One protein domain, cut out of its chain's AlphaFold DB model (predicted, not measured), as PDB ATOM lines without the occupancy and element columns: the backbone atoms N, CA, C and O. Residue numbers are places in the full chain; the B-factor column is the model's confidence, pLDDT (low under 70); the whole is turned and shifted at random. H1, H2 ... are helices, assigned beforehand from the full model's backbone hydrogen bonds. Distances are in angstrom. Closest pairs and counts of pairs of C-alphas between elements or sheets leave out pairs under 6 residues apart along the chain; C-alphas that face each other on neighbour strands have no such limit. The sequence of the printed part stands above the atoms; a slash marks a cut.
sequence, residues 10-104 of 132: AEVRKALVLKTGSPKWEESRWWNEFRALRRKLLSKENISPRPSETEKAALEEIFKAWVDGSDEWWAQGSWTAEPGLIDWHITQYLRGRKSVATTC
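This is residues 10 to 104 of the 132 residues of an uncharacterized protein of Coleophoma cylindrospora (UniProt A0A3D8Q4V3). Three longer helices, H3, H4 and H6, meet at large angles, the last residues of H3 and an early stretch of H6 both packing on the middle of H4. The short helices H2 and H5 and the somewhat longer H1 cover one end of this group, and the last residues of H6 lie at the other end of the longest axis. The printed part has 95 residues, with six named helices in the order H1 to H6 and no named strand, class all helix. The whole is compact, with a radius of gyration of the C-alphas of 13.4 A, and elongated, with spans of 39 by 25 by 21 A.

H1, residues 10 to 20, touches H2, residues 23 to 26, the closest C-alphas being those of Val 17 and Pro 23, 5.5 A apart. H3, residues 28 to 42, only just touches H2, with 3 pairs of C-alphas within 8 A, and only at the corner by their link; C-alphas 25 and 31 are the closest, at 5.9 A. H4, residues 53 to 68, is the hub, touching three other helices. H3 touches it with residues 38 to 42 alone, at a steep tilt of 52 degrees, opposite ways; the closest C-alphas are those of Leu 42 and Leu 59, 6.9 A apart. H5, residues 78 to 81, touches H4, with C-alphas 80 and 64 closest at 6.1 A, and H1, with C-alphas 79 and 19 closest at 5.9 A. H6, residues 83 to 104, touches H4 with residues 86 to 90 alone, at a steep tilt of 63 degrees, opposite ways; the closest C-alphas are those of Ile 86 and Glu 60, 6.3 A apart. H3 and H6 are about perpendicular at 75 degrees and close but not clearly touching, C-alphas 39 and 93 being closest at 7.0 A. H1 and H4 are apart. Every O i to N i+4 pair is within hydrogen-bond range in H1, H3 and H4, and 17 of 18 are in H6; H2 and H5 are too short for such a pair.

H1 runs from C-alpha 10 at (53.171, 85.498, -15.139) to C-alpha 20, 15.4 A. H2 is 5.6 A long and H3 20.9 A. H4 covers 22.2 A from C-alpha 53 at (72.525, 100.776, -25.301). H5 is 5.9 A long. H6, the longest, covers 32.1 A and ends at C-alpha 104, (50.962, 111.340, -30.104).

The two C-alphas farthest apart are those of Gly 21 and Cys 104, 40.9 A. The printed part has no cut and no long link. The mean pLDDT of the printed part is 85.9, and residues 75 to 77 and 98 to 104 are under 70.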
ATOM      1  N   ALA A  10      53.422  86.587 -16.081       92.62
ATOM      2  CA  ALA A  10      53.171  85.498 -15.139       92.62
ATOM      3  C   ALA A  10      54.459  84.742 -14.769       92.62
ATOM      4  O   ALA A  10      54.685  84.468 -13.594       92.62
ATOM      5  N   GLU A  11      55.324  84.455 -15.746       94.00
ATOM      6  CA  GLU A  11      56.620  83.806 -15.500       94.00
ATOM      7  C   GLU A  11      57.538  84.675 -14.640       94.00
ATOM      8  O   GLU A  11      58.163  84.173 -13.709       94.00
ATOM      9  N   VAL A  12      57.573  85.984 -14.899       93.31
ATOM     10  CA  VAL A  12      58.378  86.926 -14.108       93.31
ATOM     11  C   VAL A  12      57.880  87.012 -12.671       93.31
ATOM     12  O   VAL A  12      58.684  86.970 -11.746       93.31
ATOM     13  N   ARG A  13      56.560  87.065 -12.460       93.06
ATOM     14  CA  ARG A  13      55.982  87.082 -11.108       93.06
ATOM     15  C   ARG A  13      56.330  85.811 -10.340       93.06
ATOM     16  O   ARG A  13      56.798  85.916  -9.214       93.06
ATOM     17  N   LYS A  14      56.219  84.635 -10.969       92.75
ATOM     18  CA  LYS A  14      56.646  83.362 -10.363       92.75
ATOM     19  C   LYS A  14      58.137  83.347 -10.029       92.75
ATOM     20  O   LYS A  14      58.512  82.906  -8.948       92.75
ATOM     21  N   ALA A  15      58.989  83.849 -10.923       91.62
ATOM     22  CA  ALA A  15      60.422  83.951 -10.655       91.62
ATOM     23  C   ALA A  15      60.717  84.880  -9.467       91.62
ATOM     24  O   ALA A  15      61.528  84.530  -8.613       91.62
ATOM     25  N   LEU A  16      60.018  86.011  -9.357       90.94
ATOM     26  CA  LEU A  16      60.148  86.925  -8.222       90.94
ATOM     27  C   LEU A  16      59.674  86.291  -6.906       90.94
ATOM     28  O   LEU A  16      60.360  86.440  -5.897       90.94
ATOM     29  N   VAL A  17      58.575  85.524  -6.900       91.50
ATOM     30  CA  VAL A  17      58.165  84.741  -5.715       91.50
ATOM     31  C   VAL A  17      59.257  83.747  -5.323       91.50
ATOM     32  O   VAL A  17      59.656  83.713  -4.165       91.50
ATOM     33  N   LEU A  18      59.787  82.982  -6.281       89.94
ATOM     34  CA  LEU A  18      60.840  81.994  -6.018       89.94
ATOM     35  C   LEU A  18      62.119  82.625  -5.454       89.94
ATOM     36  O   LEU A  18      62.790  82.009  -4.631       89.94
ATOM     37  N   LYS A  19      62.471  83.835  -5.899       88.06
ATOM     38  CA  LYS A  19      63.686  84.535  -5.460       88.06
ATOM     39  C   LYS A  19      63.530  85.225  -4.115       88.06
ATOM     40  O   LYS A  19      64.460  85.227  -3.320       88.06
ATOM     41  N   THR A  20      62.373  85.828  -3.880       88.00
ATOM     42  CA  THR A  20      62.147  86.673  -2.701       88.00
ATOM     43  C   THR A  20      61.411  85.948  -1.579       88.00
ATOM     44  O   THR A  20      61.311  86.480  -0.478       88.00
ATOM     45  N   GLY A  21      60.846  84.769  -1.855       88.00
ATOM     46  CA  GLY A  21      59.956  84.044  -0.947       88.00
ATOM     47  C   GLY A  21      58.616  84.745  -0.699       88.00
ATOM     48  O   GLY A  21      57.824  84.273   0.113       88.00
ATOM     49  N   SER A  22      58.346  85.873  -1.367       88.50
ATOM     50  CA  SER A  22      57.182  86.709  -1.087       88.50
ATOM     51  C   SER A  22      56.053  86.444  -2.086       88.50
ATOM     52  O   SER A  22      56.199  86.788  -3.264       88.50
ATOM     53  N   PRO A  23      54.893  85.913  -1.648       89.44
ATOM     54  CA  PRO A  23      53.739  85.694  -2.524       89.44
ATOM     55  C   PRO A  23      53.102  87.009  -2.994       89.44
ATOM     56  O   PRO A  23      52.340  87.020  -3.958       89.44
ATOM     57  N   LYS A  24      53.462  88.144  -2.379       89.81
ATOM     58  CA  LYS A  24      52.957  89.471  -2.750       89.81
ATOM     59  C   LYS A  24      53.252  89.829  -4.209       89.81
ATOM     60  O   LYS A  24      52.496  90.584  -4.814       89.81
ATOM     61  N   TRP A  25      54.279  89.237  -4.823       89.94
ATOM     62  CA  TRP A  25      54.531  89.391  -6.258       89.94
ATOM     63  C   TRP A  25      53.400  88.844  -7.146       89.94
ATOM     64  O   TRP A  25      53.196  89.366  -8.244       89.94
ATOM     65  N   GLU A  26      52.630  87.853  -6.690       90.62
ATOM     66  CA  GLU A  26      51.470  87.285  -7.399       90.62
ATOM     67  C   GLU A  26      50.170  88.062  -7.168       90.62
ATOM     68  O   GLU A  26      49.230  87.972  -7.967       90.62
ATOM     69  N   GLU A  27      50.136  88.949  -6.178       91.81
ATOM     70  CA  GLU A  27      48.996  89.826  -5.936       91.81
ATOM     71  C   GLU A  27      48.996  91.014  -6.906       91.81
ATOM     72  O   GLU A  27      49.974  91.757  -7.045       91.81
ATOM     73  N   SER A  28      47.885  91.204  -7.623       92.69
ATOM     74  CA  SER A  28      47.778  92.252  -8.649       92.69
ATOM     75  C   SER A  28      47.954  93.660  -8.082       92.69
ATOM     76  O   SER A  28      48.500  94.520  -8.766       92.69
ATOM     77  N   ARG A  29      47.526  93.896  -6.833       93.12
ATOM     78  CA  ARG A  29      47.678  95.183  -6.138       93.12
ATOM     79  C   ARG A  29      49.148  95.599  -6.077       93.12
ATOM     80  O   ARG A  29      49.519  96.617  -6.653       93.12
ATOM     81  N   TRP A  30      49.968  94.766  -5.446       91.31
ATOM     82  CA  TRP A  30      51.395  94.997  -5.258       91.31
ATOM     83  C   TRP A  30      52.153  95.079  -6.579       91.31
ATOM     84  O   TRP A  30      52.992  95.956  -6.773       91.31
ATOM     85  N   TRP A  31      51.801  94.221  -7.537       92.31
ATOM     86  CA  TRP A  31      52.382  94.274  -8.874       92.31
ATOM     87  C   TRP A  31      52.088  95.593  -9.602       92.31
ATOM     88  O   TRP A  31      52.963  96.166 -10.258       92.31
ATOM     89  N   ASN A  32      50.853  96.088  -9.503       92.94
ATOM     90  CA  ASN A  32      50.455  97.345 -10.127       92.94
ATOM     91  C   ASN A  32      51.125  98.545  -9.454       92.94
ATOM     92  O   ASN A  32      51.593  99.442 -10.155       92.94
ATOM     93  N   GLU A  33      51.221  98.531  -8.127       93.44
ATOM     94  CA  GLU A  33      51.907  99.555  -7.340       93.44
ATOM     95  C   GLU A  33      53.394  99.635  -7.700       93.44
ATOM     96  O   GLU A  33      53.882 100.694  -8.103       93.44
ATOM     97  N   PHE A  34      54.078  98.488  -7.721       92.56
ATOM     98  CA  PHE A  34      55.458  98.380  -8.183       92.56
ATOM     99  C   PHE A  34      55.637  98.945  -9.599       92.56
ATOM    100  O   PHE A  34      56.529  99.756  -9.864       92.56
ATOM    101  N   ARG A  35      54.761  98.562 -10.540       92.31
ATOM    102  CA  ARG A  35      54.817  99.058 -11.926       92.31
ATOM    103  C   ARG A  35      54.592 100.564 -12.022       92.31
ATOM    104  O   ARG A  35      55.220 101.196 -12.878       92.31
ATOM    105  N   ALA A  36      53.697 101.117 -11.207       91.94
ATOM    106  CA  ALA A  36      53.413 102.546 -11.167       91.94
ATOM    107  C   ALA A  36      54.619 103.329 -10.635       91.94
ATOM    108  O   ALA A  36      55.055 104.288 -11.276       91.94
ATOM    109  N   LEU A  37      55.214 102.871  -9.533       92.50
ATOM    110  CA  LEU A  37      56.388 103.504  -8.932       92.50
ATOM    111  C   LEU A  37      57.619 103.396  -9.831       92.50
ATOM    112  O   LEU A  37      58.263 104.411 -10.090       92.50
ATOM    113  N   ARG A  38      57.859 102.232 -10.444       93.12
ATOM    114  CA  ARG A  38      58.888 102.076 -11.482       93.12
ATOM    115  C   ARG A  38      58.691 103.065 -12.630       93.12
ATOM    116  O   ARG A  38      59.650 103.667 -13.100       93.12
ATOM    117  N   ARG A  39      57.456 103.226 -13.122       91.69
ATOM    118  CA  ARG A  39      57.173 104.178 -14.209       91.69
ATOM    119  C   ARG A  39      57.495 105.608 -13.776       91.69
ATOM    120  O   ARG A  39      58.106 106.318 -14.563       91.69
ATOM    121  N   LYS A  40      57.106 105.995 -12.556       92.38
ATOM    122  CA  LYS A  40      57.361 107.321 -11.972       92.38
ATOM    123  C   LYS A  40      58.851 107.587 -11.744       92.38
ATOM    124  O   LYS A  40      59.287 108.720 -11.914       92.38
ATOM    125  N   LEU A  41      59.615 106.567 -11.352       92.88
ATOM    126  CA  LEU A  41      61.070 106.642 -11.232       92.88
ATOM    127  C   LEU A  41      61.689 106.927 -12.603       92.88
ATOM    128  O   LEU A  41      62.283 107.979 -12.805       92.88
ATOM    129  N   LEU A  42      61.476 106.019 -13.557       91.88
ATOM    130  CA  LEU A  42      62.153 106.061 -14.853       91.88
ATOM    131  C   LEU A  42      61.678 107.215 -15.747       91.88
ATOM    132  O   LEU A  42      62.390 107.605 -16.660       91.88
ATOM    133  N   SER A  43      60.487 107.780 -15.512       90.00
ATOM    134  CA  SER A  43      60.014 108.963 -16.248       90.00
ATOM    135  C   SER A  43      60.755 110.251 -15.901       90.00
ATOM    136  O   SER A  43      60.575 111.234 -16.613       90.00
ATOM    137  N   LYS A  44      61.515 110.279 -14.800       90.44
ATOM    138  CA  LYS A  44      62.346 111.437 -14.445       90.44
ATOM    139  C   LYS A  44      63.579 111.550 -15.340       90.44
ATOM    140  O   LYS A  44      64.105 112.644 -15.501       90.44
ATOM    141  N   GLU A  45      63.998 110.436 -15.930       89.56
ATOM    142  CA  GLU A  45      65.160 110.385 -16.802       89.56
ATOM    143  C   GLU A  45      64.826 110.930 -18.190       89.56
ATOM    144  O   GLU A  45      63.836 110.540 -18.822       89.56
ATOM    145  N   ASN A  46      65.680 111.824 -18.687       84.19
ATOM    146  CA  ASN A  46      65.542 112.378 -20.026       84.19
ATOM    147  C   ASN A  46      66.176 111.427 -21.052       84.19
ATOM    148  O   ASN A  46      67.338 111.567 -21.417       84.19
ATOM    149  N   ILE A  47      65.403 110.427 -21.472       85.94
ATOM    150  CA  ILE A  47      65.840 109.368 -22.392       85.94
ATOM    151  C   ILE A  47      65.180 109.488 -23.766       85.94
ATOM    152  O   ILE A  47      63.960 109.693 -23.877       85.94
ATOM    153  N   SER A  48      65.967 109.247 -24.815       82.50
ATOM    154  CA  SER A  48      65.526 109.260 -26.211       82.50
ATOM    155  C   SER A  48      64.305 108.348 -26.463       82.50
ATOM    156  O   SER A  48      64.132 107.313 -25.798       82.50
ATOM    157  N   PRO A  49      63.440 108.671 -27.448       78.00
ATOM    158  CA  PRO A  49      62.396 107.760 -27.934       78.00
ATOM    159  C   PRO A  49      62.955 106.431 -28.468       78.00
ATOM    160  O   PRO A  49      62.284 105.393 -28.426       78.00
ATOM    161  N   ARG A  50      64.194 106.458 -28.970       81.00
ATOM    162  CA  ARG A  50      64.977 105.287 -29.378       81.00
ATOM    163  C   ARG A  50      66.234 105.246 -28.507       81.00
ATOM    164  O   ARG A  50      67.261 105.756 -28.943       81.00
ATOM    165  N   PRO A  51      66.138 104.699 -27.284       85.56
ATOM    166  CA  PRO A  51      67.263 104.693 -26.368       85.56
ATOM    167  C   PRO A  51      68.401 103.845 -26.938       85.56
ATOM    168  O   PRO A  51      68.175 102.726 -27.413       85.56
ATOM    169  N   SER A  52      69.603 104.402 -26.884       89.38
ATOM    170  CA  SER A  52      70.870 103.715 -27.113       89.38
ATOM    171  C   SER A  52      71.119 102.632 -26.058       89.38
ATOM    172  O   SER A  52      70.447 102.570 -25.023       89.38
ATOM    173  N   GLU A  53      72.105 101.766 -26.300       89.31
ATOM    174  CA  GLU A  53      72.525 100.776 -25.301       89.31
ATOM    175  C   GLU A  53      73.026 101.446 -24.016       89.31
ATOM    176  O   GLU A  53      72.710 100.974 -22.927       89.31
ATOM    177  N   THR A  54      73.704 102.589 -24.131       90.56
ATOM    178  CA  THR A  54      74.177 103.383 -22.989       90.56
ATOM    179  C   THR A  54      73.023 103.953 -22.166       90.56
ATOM    180  O   THR A  54      73.009 103.805 -20.949       90.56
ATOM    181  N   GLU A  55      72.009 104.544 -22.810       90.19
ATOM    182  CA  GLU A  55      70.812 105.029 -22.103       90.19
ATOM    183  C   GLU A  55      70.050 103.878 -21.438       90.19
ATOM    184  O   GLU A  55      69.519 104.027 -20.339       90.19
ATOM    185  N   LYS A  56      70.000 102.707 -22.084       91.31
ATOM    186  CA  LYS A  56      69.383 101.517 -21.496       91.31
ATOM    187  C   LYS A  56      70.147 101.046 -20.258       91.31
ATOM    188  O   LYS A  56      69.501 100.776 -19.251       91.31
ATOM    189  N   ALA A  57      71.475 100.983 -20.321       91.44
ATOM    190  CA  ALA A  57      72.317 100.604 -19.188       91.44
ATOM    191  C   ALA A  57      72.144 101.573 -18.006       91.44
ATOM    192  O   ALA A  57      71.941 101.125 -16.882       91.44
ATOM    193  N   ALA A  58      72.084 102.883 -18.264       92.56
ATOM    194  CA  ALA A  58      71.819 103.876 -17.221       92.56
ATOM    195  C   ALA A  58      70.460 103.647 -16.526       92.56
ATOM    196  O   ALA A  58      70.362 103.699 -15.301       92.56
ATOM    197  N   LEU A  59      69.404 103.318 -17.285       93.25
ATOM    198  CA  LEU A  59      68.100 102.978 -16.697       93.25
ATOM    199  C   LEU A  59      68.150 101.696 -15.859       93.25
ATOM    200  O   LEU A  59      67.434 101.603 -14.862       93.25
ATOM    201  N   GLU A  60      68.944 100.705 -16.268       93.38
ATOM    202  CA  GLU A  60      69.142  99.466 -15.508       93.38
ATOM    203  C   GLU A  60      69.822  99.744 -14.166       93.38
ATOM    204  O   GLU A  60      69.348  99.249 -13.143       93.38
ATOM    205  N   GLU A  61      70.858 100.585 -14.145       93.19
ATOM    206  CA  GLU A  61      71.553 100.994 -12.918       93.19
ATOM    207  C   GLU A  61      70.644 101.785 -11.973       93.19
ATOM    208  O   GLU A  61      70.563 101.466 -10.786       93.19
ATOM    209  N   ILE A  62      69.892 102.759 -12.495       93.50
ATOM    210  CA  ILE A  62      68.939 103.556 -11.704       93.50
ATOM    211  C   ILE A  62      67.841 102.665 -11.120       93.50
ATOM    212  O   ILE A  62      67.482 102.782  -9.947       93.50
ATOM    213  N   PHE A  63      67.294 101.761 -11.934       92.62
ATOM    214  CA  PHE A  63      66.270 100.828 -11.482       92.62
ATOM    215  C   PHE A  63      66.807  99.872 -10.423       92.62
ATOM    216  O   PHE A  63      66.134  99.653  -9.417       92.62
ATOM    217  N   LYS A  64      68.012  99.335 -10.625       91.81
ATOM    218  CA  LYS A  64      68.677  98.466  -9.658       91.81
ATOM    219  C   LYS A  64      68.898  99.189  -8.332       91.81
ATOM    220  O   LYS A  64      68.447  98.691  -7.310       91.81
ATOM    221  N   ALA A  65      69.478 100.388  -8.356       90.75
ATOM    222  CA  ALA A  65      69.710 101.189  -7.155       90.75
ATOM    223  C   ALA A  65      68.408 101.502  -6.395       90.75
ATOM    224  O   ALA A  65      68.381 101.470  -5.168       90.75
ATOM    225  N   TRP A  66      67.309 101.769  -7.111       90.81
ATOM    226  CA  TRP A  66      66.001 101.991  -6.490       90.81
ATOM    227  C   TRP A  66      65.437 100.743  -5.804       90.81
ATOM    228  O   TRP A  66      64.844 100.856  -4.734       90.81
ATOM    229  N   VAL A  67      65.596  99.567  -6.413       90.12
ATOM    230  CA  VAL A  67      65.139  98.309  -5.812       90.12
ATOM    231  C   VAL A  67      66.027  97.919  -4.630       90.12
ATOM    232  O   VAL A  67      65.496  97.573  -3.581       90.12
ATOM    233  N   ASP A  68      67.349  98.007  -4.782       87.00
ATOM    234  CA  ASP A  68      68.317  97.667  -3.731       87.00
ATOM    235  C   ASP A  68      68.181  98.609  -2.519       87.00
ATOM    236  O   ASP A  68      68.372  98.193  -1.380       87.00
ATOM    237  N   GLY A  69      67.800  99.872  -2.746       84.75
ATOM    238  CA  GLY A  69      67.526 100.857  -1.696       84.75
ATOM    239  C   GLY A  69      66.114 100.805  -1.101       84.75
ATOM    240  O   GLY A  69      65.767 101.681  -0.311       84.75
ATOM    241  N   SER A  70      65.274  99.844  -1.496       83.69
ATOM    242  CA  SER A  70      63.901  99.717  -1.001       83.69
ATOM    243  C   SER A  70      63.741  98.504  -0.091       83.69
ATOM    244  O   SER A  70      63.922  97.363  -0.511       83.69
ATOM    245  N   ASP A  71      63.278  98.746   1.135       74.00
ATOM    246  CA  ASP A  71      62.861  97.678   2.051       74.00
ATOM    247  C   ASP A  71      61.475  97.098   1.698       74.00
ATOM    248  O   ASP A  71      61.098  96.022   2.167       74.00
ATOM    249  N   GLU A  72      60.702  97.793   0.855       75.69
ATOM    250  CA  GLU A  72      59.344  97.394   0.461       75.69
ATOM    251  C   GLU A  72      59.341  96.340  -0.651       75.69
ATOM    252  O   GLU A  72      58.483  95.450  -0.669       75.69
ATOM    253  N   TRP A  73      60.307  96.407  -1.572       78.25
ATOM    254  CA  TRP A  73      60.425  95.449  -2.670       78.25
ATOM    255  C   TRP A  73      61.177  94.214  -2.195       78.25
ATOM    256  O   TRP A  73      62.402  94.141  -2.242       78.25
ATOM    257  N   TRP A  74      60.382  93.260  -1.701       73.00
ATOM    258  CA  TRP A  74      60.777  92.073  -0.940       73.00
ATOM    259  C   TRP A  74      62.140  91.482  -1.303       73.00
ATOM    260  O   TRP A  74      62.471  91.280  -2.471       73.00
ATOM    261  N   ALA A  75      62.868  91.133  -0.238       64.50
ATOM    262  CA  ALA A  75      64.230  90.614  -0.230       64.50
ATOM    263  C   ALA A  75      65.336  91.624  -0.603       64.50
ATOM    264  O   ALA A  75      66.356  91.191  -1.129       64.50
ATOM    265  N   GLN A  76      65.158  92.925  -0.311       68.50
ATOM    266  CA  GLN A  76      66.199  93.975  -0.409       68.50
ATOM    267  C   GLN A  76      66.952  93.959  -1.749       68.50
ATOM    268  O   GLN A  76      68.178  94.014  -1.806       68.50
ATOM    269  N   GLY A  77      66.216  93.757  -2.842       68.62
ATOM    270  CA  GLY A  77      66.816  93.671  -4.171       68.62
ATOM    271  C   GLY A  77      67.679  92.436  -4.440       68.62
ATOM    272  O   GLY A  77      68.335  92.378  -5.467       68.62
ATOM    273  N   SER A  78      67.624  91.369  -3.640       78.75
ATOM    274  CA  SER A  78      68.351  90.115  -3.932       78.75
ATOM    275  C   SER A  78      68.051  89.531  -5.325       78.75
ATOM    276  O   SER A  78      68.883  88.846  -5.924       78.75
ATOM    277  N   TRP A  79      66.876  89.830  -5.880       85.62
ATOM    278  CA  TRP A  79      66.470  89.432  -7.225       85.62
ATOM    279  C   TRP A  79      67.069  90.313  -8.338       85.62
ATOM    280  O   TRP A  79      67.093  89.886  -9.493       85.62
ATOM    281  N   THR A  80      67.604  91.498  -8.024       85.00
ATOM    282  CA  THR A  80      68.309  92.377  -8.978       85.00
ATOM    283  C   THR A  80      69.671  91.813  -9.385       85.00
ATOM    284  O   THR A  80      70.223  92.192 -10.416       85.00
ATOM    285  N   ALA A  81      70.200  90.840  -8.636       83.31
ATOM    286  CA  ALA A  81      71.379  90.078  -9.037       83.31
ATOM    287  C   ALA A  81      71.149  89.261 -10.325       83.31
ATOM    288  O   ALA A  81      72.112  88.870 -10.981       83.31
ATOM    289  N   GLU A  82      69.891  89.000 -10.705       86.06
ATOM    290  CA  GLU A  82      69.564  88.342 -11.967       86.06
ATOM    291  C   GLU A  82      69.386  89.386 -13.087       86.06
ATOM    292  O   GLU A  82      68.352  90.063 -13.146       86.06
ATOM    293  N   PRO A  83      70.337  89.496 -14.037       84.31
ATOM    294  CA  PRO A  83      70.280  90.521 -15.080       84.31
ATOM    295  C   PRO A  83      69.038  90.379 -15.973       84.31
ATOM    296  O   PRO A  83      68.511  91.372 -16.467       84.31
ATOM    297  N   GLY A  84      68.512  89.158 -16.130       89.69
ATOM    298  CA  GLY A  84      67.295  88.893 -16.902       89.69
ATOM    299  C   GLY A  84      66.043  89.570 -16.335       89.69
ATOM    300  O   GLY A  84      65.202  90.036 -17.106       89.69
ATOM    301  N   LEU A  85      65.924  89.682 -15.005       91.31
ATOM    302  CA  LEU A  85      64.786  90.345 -14.358       91.31
ATOM    303  C   LEU A  85      64.835  91.861 -14.572       91.31
ATOM    304  O   LEU A  85      63.831  92.460 -14.972       91.31
ATOM    305  N   ILE A  86      66.006  92.470 -14.375       92.69
ATOM    306  CA  ILE A  86      66.225  93.900 -14.631       92.69
ATOM    307  C   ILE A  86      65.937  94.225 -16.104       92.69
ATOM    308  O   ILE A  86      65.092  95.078 -16.401       92.69
ATOM    309  N   ASP A  87      66.578  93.500 -17.023       92.75
ATOM    310  CA  ASP A  87      66.444  93.706 -18.468       92.75
ATOM    311  C   ASP A  87      64.985  93.566 -18.926       92.75
ATOM    312  O   ASP A  87      64.487  94.366 -19.730       92.75
ATOM    313  N   TRP A  88      64.251  92.595 -18.371       94.81
ATOM    314  CA  TRP A  88      62.824  92.451 -18.633       94.81
ATOM    315  C   TRP A  88      62.042  93.686 -18.187       94.81
ATOM    316  O   TRP A  88      61.261  94.237 -18.972       94.81
ATOM    317  N   HIS A  89      62.257  94.169 -16.961       93.81
ATOM    318  CA  HIS A  89      61.536  95.328 -16.447       93.81
ATOM    319  C   HIS A  89      61.800  96.589 -17.280       93.81
ATOM    320  O   HIS A  89      60.830  97.266 -17.653       93.81
ATOM    321  N   ILE A  90      63.057  96.871 -17.628       94.06
ATOM    322  CA  ILE A  90      63.414  98.013 -18.481       94.06
ATOM    323  C   ILE A  90      62.814  97.856 -19.880       94.06
ATOM    324  O   ILE A  90      62.169  98.778 -20.388       94.06
ATOM    325  N   THR A  91      62.894  96.664 -20.473       92.31
ATOM    326  CA  THR A  91      62.290  96.384 -21.783       92.31
ATOM    327  C   THR A  91      60.779  96.637 -21.780       92.31
ATOM    328  O   THR A  91      60.261  97.281 -22.697       92.31
ATOM    329  N   GLN A  92      60.051  96.186 -20.753       92.75
ATOM    330  CA  GLN A  92      58.605  96.428 -20.653       92.75
ATOM    331  C   GLN A  92      58.266  97.909 -20.468       92.75
ATOM    332  O   GLN A  92      57.252  98.382 -20.983       92.75
ATOM    333  N   TYR A  93      59.096  98.654 -19.737       91.75
ATOM    334  CA  TYR A  93      58.929 100.098 -19.601       91.75
ATOM    335  C   TYR A  93      59.098 100.809 -20.955       91.75
ATOM    336  O   TYR A  93      58.214 101.561 -21.369       91.75
ATOM    337  N   LEU A  94      60.167 100.494 -21.691       90.75
ATOM    338  CA  LEU A  94      60.444 101.082 -23.006       90.75
ATOM    339  C   LEU A  94      59.381 100.724 -24.055       90.75
ATOM    340  O   LEU A  94      58.997 101.580 -24.853       90.75
ATOM    341  N   ARG A  95      58.848  99.494 -24.038       87.62
ATOM    342  CA  ARG A  95      57.710  99.101 -24.893       87.62
ATOM    343  C   ARG A  95      56.470  99.951 -24.610       87.62
ATOM    344  O   ARG A  95      55.833 100.420 -25.549       87.62
ATOM    345  N   GLY A  96      56.173 100.200 -23.334       83.88
ATOM    346  CA  GLY A  96      55.070 101.073 -22.929       83.88
ATOM    347  C   GLY A  96      55.237 102.518 -23.410       83.88
ATOM    348  O   GLY A  96      54.261 103.119 -23.847       83.88
ATOM    349  N   ARG A  97      56.466 103.061 -23.402       81.25
ATOM    350  CA  ARG A  97      56.753 104.413 -23.927       81.25
ATOM    351  C   ARG A  97      56.534 104.521 -25.434       81.25
ATOM    352  O   ARG A  97      55.938 105.494 -25.883       81.25
ATOM    353  N   LYS A  98      56.982 103.524 -26.210       67.69
ATOM    354  CA  LYS A  98      56.808 103.511 -27.673       67.69
ATOM    355  C   LYS A  98      55.334 103.575 -28.071       67.69
ATOM    356  O   LYS A  98      55.000 104.313 -28.985       67.69
ATOM    357  N   SER A  99      54.459 102.871 -27.348       61.03
ATOM    358  CA  SER A  99      53.012 102.934 -27.593       61.03
ATOM    359  C   SER A  99      52.460 104.351 -27.440       61.03
ATOM    360  O   SER A  99      51.653 104.768 -28.257       61.03
ATOM    361  N   VAL A 100      52.904 105.096 -26.424       57.00
ATOM    362  CA  VAL A 100      52.427 106.466 -26.171       57.00
ATOM    363  C   VAL A 100      52.982 107.441 -27.211       57.00
ATOM    364  O   VAL A 100      52.234 108.245 -27.753       57.00
ATOM    365  N   ALA A 101      54.271 107.331 -27.551       54.81
ATOM    366  CA  ALA A 101      54.893 108.181 -28.565       54.81
ATOM    367  C   ALA A 101      54.254 108.000 -29.954       54.81
ATOM    368  O   ALA A 101      54.019 108.984 -30.648       54.81
ATOM    369  N   THR A 102      53.918 106.765 -30.344       51.72
ATOM    370  CA  THR A 102      53.238 106.496 -31.620       51.72
ATOM    371  C   THR A 102      51.826 107.089 -31.657       51.72
ATOM    372  O   THR A 102      51.416 107.604 -32.693       51.72
ATOM    373  N   THR A 103      51.096 107.087 -30.537       46.50
ATOM    374  CA  THR A 103      49.755 107.692 -30.462       46.50
ATOM    375  C   THR A 103      49.797 109.223 -30.545       46.50
ATOM    376  O   THR A 103      48.907 109.818 -31.144       46.50
ATOM    377  N   CYS A 104      50.838 109.879 -30.023       39.88
ATOM    378  CA  CYS A 104      50.962 111.340 -30.104       39.88
ATOM    379  C   CYS A 104      51.285 111.859 -31.517       39.88
ATOM    380  O   CYS A 104      50.952 112.998 -31.826       39.88
TER     381      CYS A 104